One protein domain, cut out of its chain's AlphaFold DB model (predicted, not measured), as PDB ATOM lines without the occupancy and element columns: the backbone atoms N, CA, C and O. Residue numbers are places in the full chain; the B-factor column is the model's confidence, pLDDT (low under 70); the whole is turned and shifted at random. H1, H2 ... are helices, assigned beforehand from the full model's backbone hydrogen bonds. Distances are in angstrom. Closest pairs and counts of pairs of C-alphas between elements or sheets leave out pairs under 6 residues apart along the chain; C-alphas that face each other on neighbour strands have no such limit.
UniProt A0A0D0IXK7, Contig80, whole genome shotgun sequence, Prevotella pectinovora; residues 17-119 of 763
ATOM      1  N   THR A  17      29.365 -20.569  18.542       85.25
ATOM      2  CA  THR A  17      29.216 -19.986  17.199       85.25
ATOM      3  C   THR A  17      30.400 -20.321  16.296       85.25
ATOM      4  O   THR A  17      30.190 -20.740  15.167       85.25
ATOM      5  N   GLU A  18      31.630 -20.232  16.803       85.38
ATOM      6  CA  GLU A  18      32.843 -20.575  16.048       85.38
ATOM      7  C   GLU A  18      32.886 -22.063  15.687       85.38
ATOM      8  O   GLU A  18      33.244 -22.414  14.566       85.38
ATOM      9  N   VAL A  19      32.463 -22.941  16.605       87.06
ATOM     10  CA  VAL A  19      32.353 -24.386  16.336       87.06
ATOM     11  C   VAL A  19      31.300 -24.662  15.259       87.06
ATOM     12  O   VAL A  19      31.544 -25.466  14.361       87.06
ATOM     13  N   LYS A  20      30.149 -23.971  15.300       87.56
ATOM     14  CA  LYS A  20      29.111 -24.085  14.261       87.56
ATOM     15  C   LYS A  20      29.624 -23.623  12.898       87.56
ATOM     16  O   LYS A  20      29.448 -24.344  11.919       87.56
ATOM     17  N   ASP A  21      30.297 -22.479  12.832       88.31
ATOM     18  CA  ASP A  21      30.900 -21.977  11.594       88.31
ATOM     19  C   ASP A  21      31.951 -22.953  11.045       88.31
ATOM     20  O   ASP A  21      31.962 -23.246   9.850       88.31
ATOM     21  N   PHE A  22      32.808 -23.497  11.915       89.12
ATOM     22  CA  PHE A  22      33.832 -24.474  11.547       89.12
ATOM     23  C   PHE A  22      33.212 -25.734  10.928       89.12
ATOM     24  O   PHE A  22      33.616 -26.157   9.845       89.12
ATOM     25  N   CYS A  23      32.180 -26.296  11.562       88.38
ATOM     26  CA  CYS A  23      31.441 -27.442  11.028       88.38
ATOM     27  C   CYS A  23      30.691 -27.113   9.729       88.38
ATOM     28  O   CYS A  23      30.650 -27.949   8.826       88.38
ATOM     29  N   SER A  24      30.144 -25.900   9.612       89.19
ATOM     30  CA  SER A  24      29.444 -25.443   8.406       89.19
ATOM     31  C   SER A  24      30.364 -25.490   7.195       89.19
ATOM     32  O   SER A  24      29.998 -26.075   6.177       89.19
ATOM     33  N   VAL A  25      31.588 -24.971   7.326       90.25
ATOM     34  CA  VAL A  25      32.580 -24.993   6.245       90.25
ATOM     35  C   VAL A  25      32.912 -26.421   5.804       90.25
ATOM     36  O   VAL A  25      32.987 -26.664   4.603       90.25
ATOM     37  N   ILE A  26      33.067 -27.368   6.738       90.56
ATOM     38  CA  ILE A  26      33.314 -28.782   6.400       90.56
ATOM     39  C   ILE A  26      32.151 -29.325   5.563       90.56
ATOM     40  O   ILE A  26      32.357 -29.781   4.442       90.56
ATOM     41  N   SER A  27      30.926 -29.211   6.082       87.62
ATOM     42  CA  SER A  27      29.736 -29.792   5.446       87.62
ATOM     43  C   SER A  27      29.361 -29.158   4.102       87.62
ATOM     44  O   SER A  27      28.738 -29.814   3.274       87.62
ATOM     45  N   LEU A  28      29.728 -27.892   3.877       87.62
ATOM     46  CA  LEU A  28      29.468 -27.183   2.622       87.62
ATOM     47  C   LEU A  28      30.440 -27.577   1.504       87.62
ATOM     48  O   LEU A  28      30.073 -27.492   0.333       87.62
ATOM     49  N   ASN A  29      31.671 -27.962   1.852       86.00
ATOM     50  CA  ASN A  29      32.746 -28.154   0.877       86.00
ATOM     51  C   ASN A  29      33.111 -29.622   0.647       86.00
ATOM     52  O   ASN A  29      33.576 -29.944  -0.441       86.00
ATOM     53  N   ASP A  30      32.872 -30.520   1.604       82.81
ATOM     54  CA  ASP A  30      33.058 -31.957   1.391       82.81
ATOM     55  C   ASP A  30      31.759 -32.620   0.916       82.81
ATOM     56  O   ASP A  30      30.810 -32.806   1.678       82.81
ATOM     57  N   LYS A  31      31.732 -33.009  -0.362       75.38
ATOM     58  CA  LYS A  31      30.587 -33.678  -0.998       75.38
ATOM     59  C   LYS A  31      30.664 -35.205  -0.947       75.38
ATOM     60  O   LYS A  31      29.687 -35.877  -1.271       75.38
ATOM     61  N   THR A  32      31.813 -35.751  -0.562       78.44
ATOM     62  CA  THR A  32      32.117 -37.189  -0.620       78.44
ATOM     63  C   THR A  32      31.874 -37.887   0.716       78.44
ATOM     64  O   THR A  32      31.643 -39.096   0.756       78.44
ATOM     65  N   GLY A  33      31.923 -37.128   1.818       82.31
ATOM     66  CA  GLY A  33      31.934 -37.674   3.173       82.31
ATOM     67  C   GLY A  33      33.267 -38.330   3.547       82.31
ATOM     68  O   GLY A  33      33.355 -38.977   4.594       82.31
ATOM     69  N   ASP A  34      34.302 -38.172   2.723       87.31
ATOM     70  CA  ASP A  34      35.644 -38.665   2.988       87.31
ATOM     71  C   ASP A  34      36.423 -37.698   3.884       87.31
ATOM     72  O   ASP A  34      36.874 -36.630   3.480       87.31
ATOM     73  N   SER A  35      36.662 -38.119   5.123       90.25
ATOM     74  CA  SER A  35      37.431 -37.327   6.087       90.25
ATOM     75  C   SER A  35      38.918 -37.149   5.739       90.25
ATOM     76  O   SER A  35      39.563 -36.298   6.350       90.25
ATOM     77  N   ARG A  36      39.496 -37.921   4.803       89.06
ATOM     78  CA  ARG A  36      40.945 -37.891   4.499       89.06
ATOM     79  C   ARG A  36      41.440 -36.493   4.077       89.06
ATOM     80  O   ARG A  36      42.363 -36.012   4.736       89.06
ATOM     81  N   PRO A  37      40.823 -35.804   3.090       88.25
ATOM     82  CA  PRO A  37      41.067 -34.389   2.791       88.25
ATOM     83  C   PRO A  37      41.090 -33.475   4.022       88.25
ATOM     84  O   PRO A  37      42.034 -32.717   4.231       88.25
ATOM     85  N   PHE A  38      40.055 -33.554   4.864       92.50
ATOM     86  CA  PHE A  38      39.932 -32.712   6.054       92.50
ATOM     87  C   PHE A  38      41.050 -32.978   7.062       92.50
ATOM     88  O   PHE A  38      41.694 -32.044   7.542       92.50
ATOM     89  N   VAL A  39      41.295 -34.253   7.369       92.56
ATOM     90  CA  VAL A  39      42.344 -34.660   8.303       92.56
ATOM     91  C   VAL A  39      43.695 -34.177   7.792       92.56
ATOM     92  O   VAL A  39      44.402 -33.520   8.546       92.56
ATOM     93  N   HIS A  40      44.015 -34.422   6.516       89.94
ATOM     94  CA  HIS A  40      45.270 -33.987   5.899       89.94
ATOM     95  C   HIS A  40      45.464 -32.474   5.972       89.94
ATOM     96  O   HIS A  40      46.518 -32.009   6.409       89.94
ATOM     97  N   PHE A  41      44.442 -31.704   5.594       91.50
ATOM     98  CA  PHE A  41      44.464 -30.245   5.654       91.50
ATOM     99  C   PHE A  41      44.788 -29.741   7.065       91.50
ATOM    100  O   PHE A  41      45.716 -28.952   7.262       91.50
ATOM    101  N   VAL A  42      44.059 -30.241   8.067       92.50
ATOM    102  CA  VAL A  42      44.220 -29.797   9.453       92.50
ATOM    103  C   VAL A  42      45.558 -30.246  10.032       92.50
ATOM    104  O   VAL A  42      46.236 -29.432  10.654       92.50
ATOM    105  N   THR A  43      45.986 -31.494   9.822       91.19
ATOM    106  CA  THR A  43      47.274 -31.975  10.350       91.19
ATOM    107  C   THR A  43      48.467 -31.318   9.670       91.19
ATOM    108  O   THR A  43      49.506 -31.159  10.300       91.19
ATOM    109  N   THR A  44      48.325 -30.887   8.415       87.94
ATOM    110  CA  THR A  44      49.383 -30.148   7.714       87.94
ATOM    111  C   THR A  44      49.584 -28.761   8.325       87.94
ATOM    112  O   THR A  44      50.712 -28.371   8.609       87.94
ATOM    113  N   LEU A  45      48.499 -28.028   8.586       89.00
ATOM    114  CA  LEU A  45      48.560 -26.673   9.150       89.00
ATOM    115  C   LEU A  45      48.744 -26.654  10.679       89.00
ATOM    116  O   LEU A  45      49.279 -25.690  11.233       89.00
ATOM    117  N   TRP A  46      48.355 -27.732  11.365       90.62
ATOM    118  CA  TRP A  46      48.589 -27.964  12.792       90.62
ATOM    119  C   TRP A  46      49.307 -29.306  13.023       90.62
ATOM    120  O   TRP A  46      48.690 -30.245  13.533       90.62
ATOM    121  N   PRO A  47      50.629 -29.395  12.766       88.12
ATOM    122  CA  PRO A  47      51.398 -30.640  12.899       88.12
ATOM    123  C   PRO A  47      51.317 -31.304  14.279       88.12
ATOM    124  O   PRO A  47      51.447 -32.517  14.391       88.12
ATOM    125  N   LYS A  48      51.030 -30.538  15.344       90.38
ATOM    126  CA  LYS A  48      50.788 -31.078  16.698       90.38
ATOM    127  C   LYS A  48      49.621 -32.075  16.764       90.38
ATOM    128  O   LYS A  48      49.560 -32.880  17.689       90.38
ATOM    129  N   LEU A  49      48.688 -32.004  15.812       92.06
ATOM    130  CA  LEU A  49      47.535 -32.896  15.702       92.06
ATOM    131  C   LEU A  49      47.839 -34.145  14.863       92.06
ATOM    132  O   LEU A  49      47.012 -35.056  14.825       92.06
ATOM    133  N   ASP A  50      49.014 -34.219  14.228       91.94
ATOM    134  CA  ASP A  50      49.467 -35.381  13.464       91.94
ATOM    135  C   ASP A  50      49.959 -36.514  14.385       91.94
ATOM    136  O   ASP A  50      51.130 -36.885  14.444       91.94
ATOM    137  N   THR A  51      49.030 -37.042  15.172       94.25
ATOM    138  CA  THR A  51      49.211 -38.207  16.039       94.25
ATOM    139  C   THR A  51      48.066 -39.182  15.790       94.25
ATOM    140  O   THR A  51      47.018 -38.787  15.279       94.25
ATOM    141  N   ALA A  52      48.216 -40.455  16.169       94.19
ATOM    142  CA  ALA A  52      47.144 -41.441  15.993       94.19
ATOM    143  C   ALA A  52      45.820 -40.991  16.650       94.19
ATOM    144  O   ALA A  52      44.767 -41.027  16.016       94.19
ATOM    145  N   SER A  53      45.886 -40.486  17.888       93.38
ATOM    146  CA  SER A  53      44.726 -39.955  18.615       93.38
ATOM    147  C   SER A  53      44.204 -38.641  18.029       93.38
ATOM    148  O   SER A  53      42.991 -38.446  17.959       93.38
ATOM    149  N   GLY A  54      45.096 -37.754  17.574       94.94
ATOM    150  CA  GLY A  54      44.728 -36.505  16.907       94.94
ATOM    151  C   GLY A  54      43.962 -36.748  15.605       94.94
ATOM    152  O   GLY A  54      42.875 -36.202  15.418       94.94
ATOM    153  N   ARG A  55      44.459 -37.646  14.748       95.19
ATOM    154  CA  ARG A  55      43.785 -38.057  13.508       95.19
ATOM    155  C   ARG A  55      42.431 -38.709  13.789       95.19
ATOM    156  O   ARG A  55      41.447 -38.339  13.155       95.19
ATOM    157  N   GLU A  56      42.339 -39.609  14.770       96.38
ATOM    158  CA  GLU A  56      41.063 -40.232  15.160       96.38
ATOM    159  C   GLU A  56      40.032 -39.188  15.631       96.38
ATOM    160  O   GLU A  56      38.852 -39.252  15.278       96.38
ATOM    161  N   ALA A  57      40.469 -38.197  16.409       95.75
ATOM    162  CA  ALA A  57      39.616 -37.108  16.864       95.75
ATOM    163  C   ALA A  57      39.141 -36.214  15.706       95.75
ATOM    164  O   ALA A  57      37.965 -35.850  15.667       95.75
ATOM    165  N   LEU A  58      40.011 -35.906  14.739       95.69
ATOM    166  CA  LEU A  58      39.651 -35.143  13.539       95.69
ATOM    167  C   LEU A  58      38.636 -35.889  12.665       95.69
ATOM    168  O   LEU A  58      37.666 -35.281  12.215       95.69
ATOM    169  N   VAL A  59      38.784 -37.208  12.501       95.81
ATOM    170  CA  VAL A  59      37.776 -38.048  11.828       95.81
ATOM    171  C   VAL A  59      36.422 -37.941  12.538       95.81
ATOM    172  O   VAL A  59      35.394 -37.771  11.886       95.81
ATOM    173  N   LYS A  60      36.397 -37.979  13.878       94.00
ATOM    174  CA  LYS A  60      35.154 -37.810  14.652       94.00
ATOM    175  C   LYS A  60      34.547 -36.415  14.483       94.00
ATOM    176  O   LYS A  60      33.333 -36.315  14.329       94.00
ATOM    177  N   ILE A  61      35.362 -35.356  14.492       93.00
ATOM    178  CA  ILE A  61      34.906 -33.975  14.243       93.00
ATOM    179  C   ILE A  61      34.243 -33.877  12.868       93.00
ATOM    180  O   ILE A  61      33.132 -33.363  12.764       93.00
ATOM    181  N   HIS A  62      34.891 -34.418  11.836       93.62
ATOM    182  CA  HIS A  62      34.364 -34.452  10.474       93.62
ATOM    183  C   HIS A  62      33.020 -35.189  10.396       93.62
ATOM    184  O   HIS A  62      32.026 -34.616   9.956       93.62
ATOM    185  N   GLN A  63      32.941 -36.407  10.938       90.81
ATOM    186  CA  GLN A  63      31.705 -37.197  10.954       90.81
ATOM    187  C   GLN A  63      30.551 -36.490  11.680       90.81
ATOM    188  O   GLN A  63      29.395 -36.615  11.276       90.81
ATOM    189  N   LEU A  64      30.840 -35.773  12.770       89.44
ATOM    190  CA  LEU A  64      29.842 -34.988  13.498       89.44
ATOM    191  C   LEU A  64      29.401 -33.751  12.702       89.44
ATOM    192  O   LEU A  64      28.211 -33.449  12.690       89.44
ATOM    193  N   ALA A  65      30.320 -33.083  12.000       88.19
ATOM    194  CA  ALA A  65      30.000 -31.954  11.125       88.19
ATOM    195  C   ALA A  65      29.089 -32.370   9.955       88.19
ATOM    196  O   ALA A  65      28.129 -31.665   9.647       88.19
ATOM    197  N   MET A  66      29.335 -33.541   9.354       85.75
ATOM    198  CA  MET A  66      28.538 -34.062   8.235       85.75
ATOM    199  C   MET A  66      27.114 -34.480   8.635       85.75
ATOM    200  O   MET A  66      26.196 -34.382   7.824       85.75
ATOM    201  N   LYS A  67      26.897 -34.932   9.879       78.81
ATOM    202  CA  LYS A  67      25.582 -35.403  10.366       78.81
ATOM    203  C   LYS A  67      24.542 -34.302  10.553       78.81
ATOM    204  O   LYS A  67      23.351 -34.592  10.542       78.81
ATOM    205  N   GLU A  68      24.982 -33.071  10.761       66.19
ATOM    206  CA  GLU A  68      24.111 -31.959  11.148       66.19
ATOM    207  C   GLU A  68      23.671 -31.088   9.957       66.19
ATOM    208  O   GLU A  68      22.925 -30.138  10.165       66.19
ATOM    209  N   SER A  69      24.093 -31.410   8.721       56.16
ATOM    210  CA  SER A  69      23.777 -30.660   7.488       56.16
ATOM    211  C   SER A  69      23.707 -29.145   7.722       56.16
ATOM    212  O   SER A  69      22.680 -28.512   7.492       56.16
ATOM    213  N   TYR A  70      24.810 -28.543   8.174       59.81
ATOM    214  CA  TYR A  70      24.893 -27.105   8.468       59.81
ATOM    215  C   TYR A  70      24.810 -26.197   7.211       59.81
ATOM    216  O   TYR A  70      25.070 -24.998   7.285       59.81
ATOM    217  N   GLY A  71      24.421 -26.743   6.055       46.38
ATOM    218  CA  GLY A  71      24.374 -26.066   4.762       46.38
ATOM    219  C   GLY A  71      23.054 -26.284   4.024       46.38
ATOM    220  O   GLY A  71      22.950 -27.205   3.225       46.38
ATOM    221  N   ASN A  72      22.051 -25.447   4.314       37.19
ATOM    222  CA  ASN A  72      21.004 -24.949   3.398       37.19
ATOM    223  C   ASN A  72      19.813 -24.436   4.208       37.19
ATOM    224  O   ASN A  72      18.933 -25.232   4.502       37.19
ATOM    225  N   GLY A  73      19.769 -23.132   4.524       40.28
ATOM    226  CA  GLY A  73      18.557 -22.311   4.755       40.28
ATOM    227  C   GLY A  73      17.474 -22.746   5.762       40.28
ATOM    228  O   GLY A  73      16.636 -21.927   6.125       40.28
ATOM    229  N   ASN A  74      17.477 -23.979   6.245       36.12
ATOM    230  CA  ASN A  74      16.631 -24.513   7.286       36.12
ATOM    231  C   ASN A  74      17.462 -24.480   8.559       36.12
ATOM    232  O   ASN A  74      18.597 -24.950   8.590       36.12
ATOM    233  N   THR A  75      16.892 -23.862   9.588       39.00
ATOM    234  CA  THR A  75      17.422 -23.805  10.950       39.00
ATOM    235  C   THR A  75      18.157 -25.097  11.321       39.00
ATOM    236  O   THR A  75      17.551 -26.164  11.183       39.00
ATOM    237  N   PRO A  76      19.413 -25.018  11.808       48.50
ATOM    238  CA  PRO A  76      20.111 -26.188  12.318       48.50
ATOM    239  C   PRO A  76      19.216 -26.842  13.367       48.50
ATOM    240  O   PRO A  76      18.724 -26.148  14.264       48.50
ATOM    241  N   ASN A  77      18.988 -28.151  13.269       47.94
ATOM    242  CA  ASN A  77      18.481 -28.886  14.418       47.94
ATOM    243  C   ASN A  77      19.549 -28.727  15.499       47.94
ATOM    244  O   ASN A  77      20.609 -29.318  15.396       47.94
ATOM    245  N   ASP A  78      19.318 -27.867  16.489       52.19
ATOM    246  CA  ASP A  78      20.252 -27.604  17.583       52.19
ATOM    247  C   ASP A  78      20.327 -28.852  18.481       52.19
ATOM    248  O   ASP A  78      19.777 -28.896  19.581       52.19
ATOM    249  N   ASN A  79      20.974 -29.917  18.001       58.81
ATOM    250  CA  ASN A  79      21.295 -31.090  18.795       58.81
ATOM    251  C   ASN A  79      22.411 -30.683  19.755       58.81
ATOM    252  O   ASN A  79      23.597 -30.893  19.498       58.81
ATOM    253  N   GLY A  80      22.034 -30.093  20.892       62.53
ATOM    254  CA  GLY A  80      22.965 -29.663  21.940       62.53
ATOM    255  C   GLY A  80      23.961 -30.746  22.383       62.53
ATOM    256  O   GLY A  80      25.029 -30.410  22.889       62.53
ATOM    257  N   ASP A  81      23.652 -32.023  22.135       75.38
ATOM    258  CA  ASP A  81      24.527 -33.180  22.344       75.38
ATOM    259  C   ASP A  81      25.718 -33.243  21.359       75.38
ATOM    260  O   ASP A  81      26.843 -33.513  21.770       75.38
ATOM    261  N   VAL A  82      25.524 -32.927  20.070       79.81
ATOM    262  CA  VAL A  82      26.611 -32.926  19.067       79.81
ATOM    263  C   VAL A  82      27.597 -31.793  19.337       79.81
ATOM    264  O   VAL A  82      28.808 -32.010  19.349       79.81
ATOM    265  N   LEU A  83      27.087 -30.595  19.624       82.06
ATOM    266  CA  LEU A  83      27.921 -29.435  19.937       82.06
ATOM    267  C   LEU A  83      28.715 -29.627  21.239       82.06
ATOM    268  O   LEU A  83      29.880 -29.236  21.310       82.06
ATOM    269  N   ALA A  84      28.114 -30.252  22.258       84.12
ATOM    270  CA  ALA A  84      28.810 -30.599  23.495       84.12
ATOM    271  C   ALA A  84      29.937 -31.616  23.250       84.12
ATOM    272  O   ALA A  84      31.050 -31.415  23.733       84.12
ATOM    273  N   LYS A  85      29.681 -32.654  22.440       88.69
ATOM    274  CA  LYS A  85      30.696 -33.642  22.037       88.69
ATOM    275  C   LYS A  85      31.846 -33.008  21.258       88.69
ATOM    276  O   LYS A  85      32.999 -33.338  21.509       88.69
ATOM    277  N   LEU A  86      31.555 -32.087  20.339       88.81
ATOM    278  CA  LEU A  86      32.585 -31.356  19.594       88.81
ATOM    279  C   LEU A  86      33.468 -30.525  20.530       88.81
ATOM    280  O   LEU A  86      34.689 -30.613  20.437       88.81
ATOM    281  N   LEU A  87      32.872 -29.781  21.465       89.44
ATOM    282  CA  LEU A  87      33.619 -29.009  22.463       89.44
ATOM    283  C   LEU A  87      34.503 -29.902  23.346       89.44
ATOM    284  O   LEU A  87      35.646 -29.541  23.608       89.44
ATOM    285  N   GLU A  88      34.011 -31.073  23.754       90.88
ATOM    286  CA  GLU A  88      34.799 -32.053  24.515       90.88
ATOM    287  C   GLU A  88      35.986 -32.593  23.700       90.88
ATOM    288  O   GLU A  88      37.085 -32.759  24.230       90.88
ATOM    289  N   ILE A  89      35.792 -32.868  22.406       92.25
ATOM    290  CA  ILE A  89      36.878 -33.324  21.531       92.25
ATOM    291  C   ILE A  89      37.923 -32.215  21.354       92.25
ATOM    292  O   ILE A  89      39.116 -32.495  21.463       92.25
ATOM    293  N   LEU A  90      37.501 -30.968  21.118       91.38
ATOM    294  CA  LEU A  90      38.412 -29.824  20.978       91.38
ATOM    295  C   LEU A  90      39.229 -29.584  22.259       91.38
ATOM    296  O   LEU A  90      40.438 -29.370  22.168       91.38
ATOM    297  N   ASP A  91      38.604 -29.702  23.435       89.69
ATOM    298  CA  ASP A  91      39.282 -29.613  24.737       89.69
ATOM    299  C   ASP A  91      40.346 -30.709  24.901       89.69
ATOM    300  O   ASP A  91      41.501 -30.426  25.218       89.69
ATOM    301  N   LYS A  92      40.006 -31.965  24.572       90.44
ATOM    302  CA  LYS A  92      40.953 -33.098  24.603       90.44
ATOM    303  C   LYS A  92      42.129 -32.928  23.645       90.44
ATOM    304  O   LYS A  92      43.210 -33.448  23.913       90.44
ATOM    305  N   LEU A  93      41.922 -32.226  22.532       90.12
ATOM    306  CA  LEU A  93      42.979 -31.869  21.585       90.12
ATOM    307  C   LEU A  93      43.801 -30.649  22.031       90.12
ATOM    308  O   LEU A  93      44.774 -30.297  21.362       90.12
ATOM    309  N   GLY A  94      43.427 -29.997  23.136       89.56
ATOM    310  CA  GLY A  94      44.058 -28.768  23.608       89.56
ATOM    311  C   GLY A  94      43.874 -27.600  22.637       89.56
ATOM    312  O   GLY A  94      44.767 -26.758  22.522       89.56
ATOM    313  N   ILE A  95      42.763 -27.572  21.891       90.31
ATOM    314  CA  ILE A  95      42.424 -26.489  20.961       90.31
ATOM    315  C   ILE A  95      41.717 -25.387  21.748       90.31
ATOM    316  O   ILE A  95      40.580 -25.535  22.192       90.31
ATOM    317  N   THR A  96      42.407 -24.262  21.914       90.19
ATOM    318  CA  THR A  96      41.870 -23.080  22.593       90.19
ATOM    319  C   THR A  96      40.903 -22.309  21.689       90.19
ATOM    320  O   THR A  96      40.880 -22.512  20.475       90.19
ATOM    321  N   GLY A  97      40.132 -21.368  22.242       86.88
ATOM    322  CA  GLY A  97      39.311 -20.465  21.428       86.88
ATOM    323  C   GLY A  97      40.139 -19.695  20.396       86.88
ATOM    324  O   GLY A  97      39.766 -19.652  19.233       86.88
ATOM    325  N   ALA A  98      41.324 -19.206  20.776       88.56
ATOM    326  CA  ALA A  98      42.234 -18.532  19.849       88.56
ATOM    327  C   ALA A  98      42.764 -19.465  18.743       88.56
ATOM    328  O   ALA A  98      42.885 -19.042  17.591       88.56
ATOM    329  N   ASP A  99      43.060 -20.732  19.071       89.94
ATOM    330  CA  ASP A  99      43.402 -21.737  18.060       89.94
ATOM    331  C   ASP A  99      42.232 -21.940  17.092       89.94
ATOM    332  O   ASP A  99      42.453 -21.924  15.883       89.94
ATOM    333  N   LEU A 100      40.997 -22.082  17.595       91.00
ATOM    334  CA  LEU A 100      39.824 -22.300  16.749       91.00
ATOM    335  C   LEU A 100      39.519 -21.088  15.866       91.00
ATOM    336  O   LEU A 100      39.244 -21.279  14.686       91.00
ATOM    337  N   THR A 101      39.609 -19.857  16.379       91.94
ATOM    338  CA  THR A 101      39.434 -18.644  15.563       91.94
ATOM    339  C   THR A 101      40.433 -18.631  14.402       91.94
ATOM    340  O   THR A 101      40.054 -18.379  13.258       91.94
ATOM    341  N   LYS A 102      41.703 -18.972  14.670       92.06
ATOM    342  CA  LYS A 102      42.731 -19.081  13.628       92.06
ATOM    343  C   LYS A 102      42.418 -20.217  12.652       92.06
ATOM    344  O   LYS A 102      42.477 -20.004  11.447       92.06
ATOM    345  N   MET A 103      42.056 -21.402  13.142       93.88
ATOM    346  CA  MET A 103      41.640 -22.531  12.299       93.88
ATOM    347  C   MET A 103      40.472 -22.158  11.392       93.88
ATOM    348  O   MET A 103      40.493 -22.478  10.208       93.88
ATOM    349  N   LEU A 104      39.488 -21.434  11.921       93.19
ATOM    350  CA  LEU A 104      38.313 -21.009  11.182       93.19
ATOM    351  C   LEU A 104      38.658 -20.068  10.024       93.19
ATOM    352  O   LEU A 104      38.025 -20.157   8.976       93.19
ATOM    353  N   GLU A 105      39.670 -19.210  10.168       94.00
ATOM    354  CA  GLU A 105      40.147 -18.372   9.064       94.00
ATOM    355  C   GLU A 105      40.699 -19.220   7.905       94.00
ATOM    356  O   GLU A 105      40.293 -19.028   6.757       94.00
ATOM    357  N   TYR A 106      41.557 -20.204   8.198       94.38
ATOM    358  CA  TYR A 106      42.071 -21.137   7.184       94.38
ATOM    359  C   TYR A 106      40.952 -21.988   6.583       94.38
ATOM    360  O   TYR A 106      40.921 -22.194   5.373       94.38
ATOM    361  N   MET A 107      40.004 -22.447   7.400       93.50
ATOM    362  CA  MET A 107      38.845 -23.177   6.899       93.50
ATOM    363  C   MET A 107      38.026 -22.311   5.943       93.50
ATOM    364  O   MET A 107      37.718 -22.757   4.851       93.50
ATOM    365  N   LYS A 108      37.701 -21.062   6.286       92.38
ATOM    366  CA  LYS A 108      36.870 -20.207   5.422       92.38
ATOM    367  C   LYS A 108      37.578 -19.809   4.122       92.38
ATOM    368  O   LYS A 108      36.937 -19.805   3.077       92.38
ATOM    369  N   LYS A 109      38.873 -19.473   4.177       93.06
ATOM    370  CA  LYS A 109      39.616 -18.928   3.024       93.06
ATOM    371  C   LYS A 109      40.306 -19.987   2.163       93.06
ATOM    372  O   LYS A 109      40.386 -19.825   0.951       93.06
ATOM    373  N   VAL A 110      40.841 -21.041   2.780       93.88
ATOM    374  CA  VAL A 110      41.800 -21.960   2.138       93.88
ATOM    375  C   VAL A 110      41.191 -23.338   1.894       93.88
ATOM    376  O   VAL A 110      41.383 -23.898   0.818       93.88
ATOM    377  N   TYR A 111      40.439 -23.889   2.851       92.62
ATOM    378  CA  TYR A 111      39.914 -25.256   2.748       92.62
ATOM    379  C   TYR A 111      39.043 -25.512   1.497       92.62
ATOM    380  O   TYR A 111      39.296 -26.519   0.841       92.62
ATOM    381  N   PRO A 112      38.108 -24.626   1.082       91.88
ATOM    382  CA  PRO A 112      37.346 -24.801  -0.159       91.88
ATOM    383  C   PRO A 112      38.236 -24.955  -1.394       91.88
ATOM    384  O   PRO A 112      38.007 -25.824  -2.231       91.88
ATOM    385  N   LEU A 113      39.286 -24.135  -1.484       93.31
ATOM    386  CA  LEU A 113      40.232 -24.160  -2.596       93.31
ATOM    387  C   LEU A 113      41.143 -25.385  -2.534       93.31
ATOM    388  O   LEU A 113      41.467 -25.954  -3.568       93.31
ATOM    389  N   TYR A 114      41.536 -25.809  -1.334       91.50
ATOM    390  CA  TYR A 114      42.296 -27.038  -1.140       91.50
ATOM    391  C   TYR A 114      41.481 -28.260  -1.575       91.50
ATOM    392  O   TYR A 114      41.964 -29.037  -2.391       91.50
ATOM    393  N   VAL A 115      40.233 -28.392  -1.106       89.44
ATOM    394  CA  VAL A 115      39.327 -29.472  -1.530       89.44
ATOM    395  C   VAL A 115      39.137 -29.428  -3.041       89.44
ATOM    396  O   VAL A 115      39.339 -30.447  -3.696       89.44
ATOM    397  N   PHE A 116      38.881 -28.243  -3.606       89.88
ATOM    398  CA  PHE A 116      38.852 -28.065  -5.054       89.88
ATOM    399  C   PHE A 116      40.135 -28.559  -5.720       89.88
ATOM    400  O   PHE A 116      40.041 -29.135  -6.790       89.88
ATOM    401  N   GLN A 117      41.324 -28.347  -5.158       88.56
ATOM    402  CA  GLN A 117      42.553 -28.806  -5.800       88.56
ATOM    403  C   GLN A 117      42.732 -30.319  -5.724       88.56
ATOM    404  O   GLN A 117      43.291 -30.871  -6.656       88.56
ATOM    405  N   ILE A 118      42.257 -31.015  -4.694       83.94
ATOM    406  CA  ILE A 118      42.558 -32.449  -4.532       83.94
ATOM    407  C   ILE A 118      41.414 -33.396  -4.922       83.94
ATOM    408  O   ILE A 118      41.658 -34.566  -5.212       83.94
ATOM    409  N   GLU A 119      40.169 -32.923  -4.948       83.69
ATOM    410  CA  GLU A 119      38.999 -33.762  -5.221       83.69
ATOM    411  C   GLU A 119      39.011 -34.303  -6.666       83.69
ATOM    412  O   GLU A 119      39.302 -33.580  -7.620       83.69
TER     413      GLU A 119
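This is residues 17 to 119 of the 763 residues of an uncharacterized protein of Prevotella pectinovora (UniProt A0A0D0IXK7). Two antiparallel helices side by side, H3 and H4, lie across H1, which runs beside H5 on the other side. H2 packs on H3, H6 packs on H1 and H2, and residues 68 to 79 make a wide loop between H3 and H4. The printed part has 103 residues with six named helices, H1 to H6 in chain order, and no named strand: all helix. It is compact, with a radius of gyration of the C-alphas of 12.7 A and spans of 35 by 31 by 22 A.

H3, residues 52 to 67, and H4, residues 80 to 92, form a helical hairpin and touch at Ile 61 and Leu 86, their closest C-alphas, 6.4 A apart, at a shallow tilt of 19 degrees. H1, residues 17 to 29, is the hub; it touches H3 about perpendicular at 81 degrees, the C-alphas of Cys 23 and Ala 65 coming closest at 4.7 A. H1 touches H4 about perpendicular at 83 degrees, closest at the C-alphas of Val 19 and Leu 83, 7.6 A. H5, residues 97 to 109, touches H1 at a shallow tilt of 28 degrees, the same way, closest at the C-alphas of Phe 22 and Leu 104, 5.7 A. H2, residues 35 to 45, touches H3, closest at the C-alphas of Ser 35 and Val 59, 5.8 A. H6, residues 111 to 118, touches H1, closest at the C-alphas of Asn 29 and Pro 112, 5.8 A, and H2, closest at those of Pro 37 and Val 115, 6.8 A. H3 and H5 are apart. In the six helices every O i to N i+4 pair is within hydrogen-bond range.

H1 begins at C-alpha 17, (29.216, -19.986, 17.199), and is 18.6 A long. H3 is 23.1 A, H4 and H5 18.5 A each, H2 15.7 A, and H6 10.6 A, ending at C-alpha 118, (42.558, -32.449, -4.532).

The C-alphas of Thr 51 and Asn 74 are farthest apart, 36.4 A. The printed part has no cut. The link from H3 to H4 is long; residues 68 to 80 have pLDDT under 70.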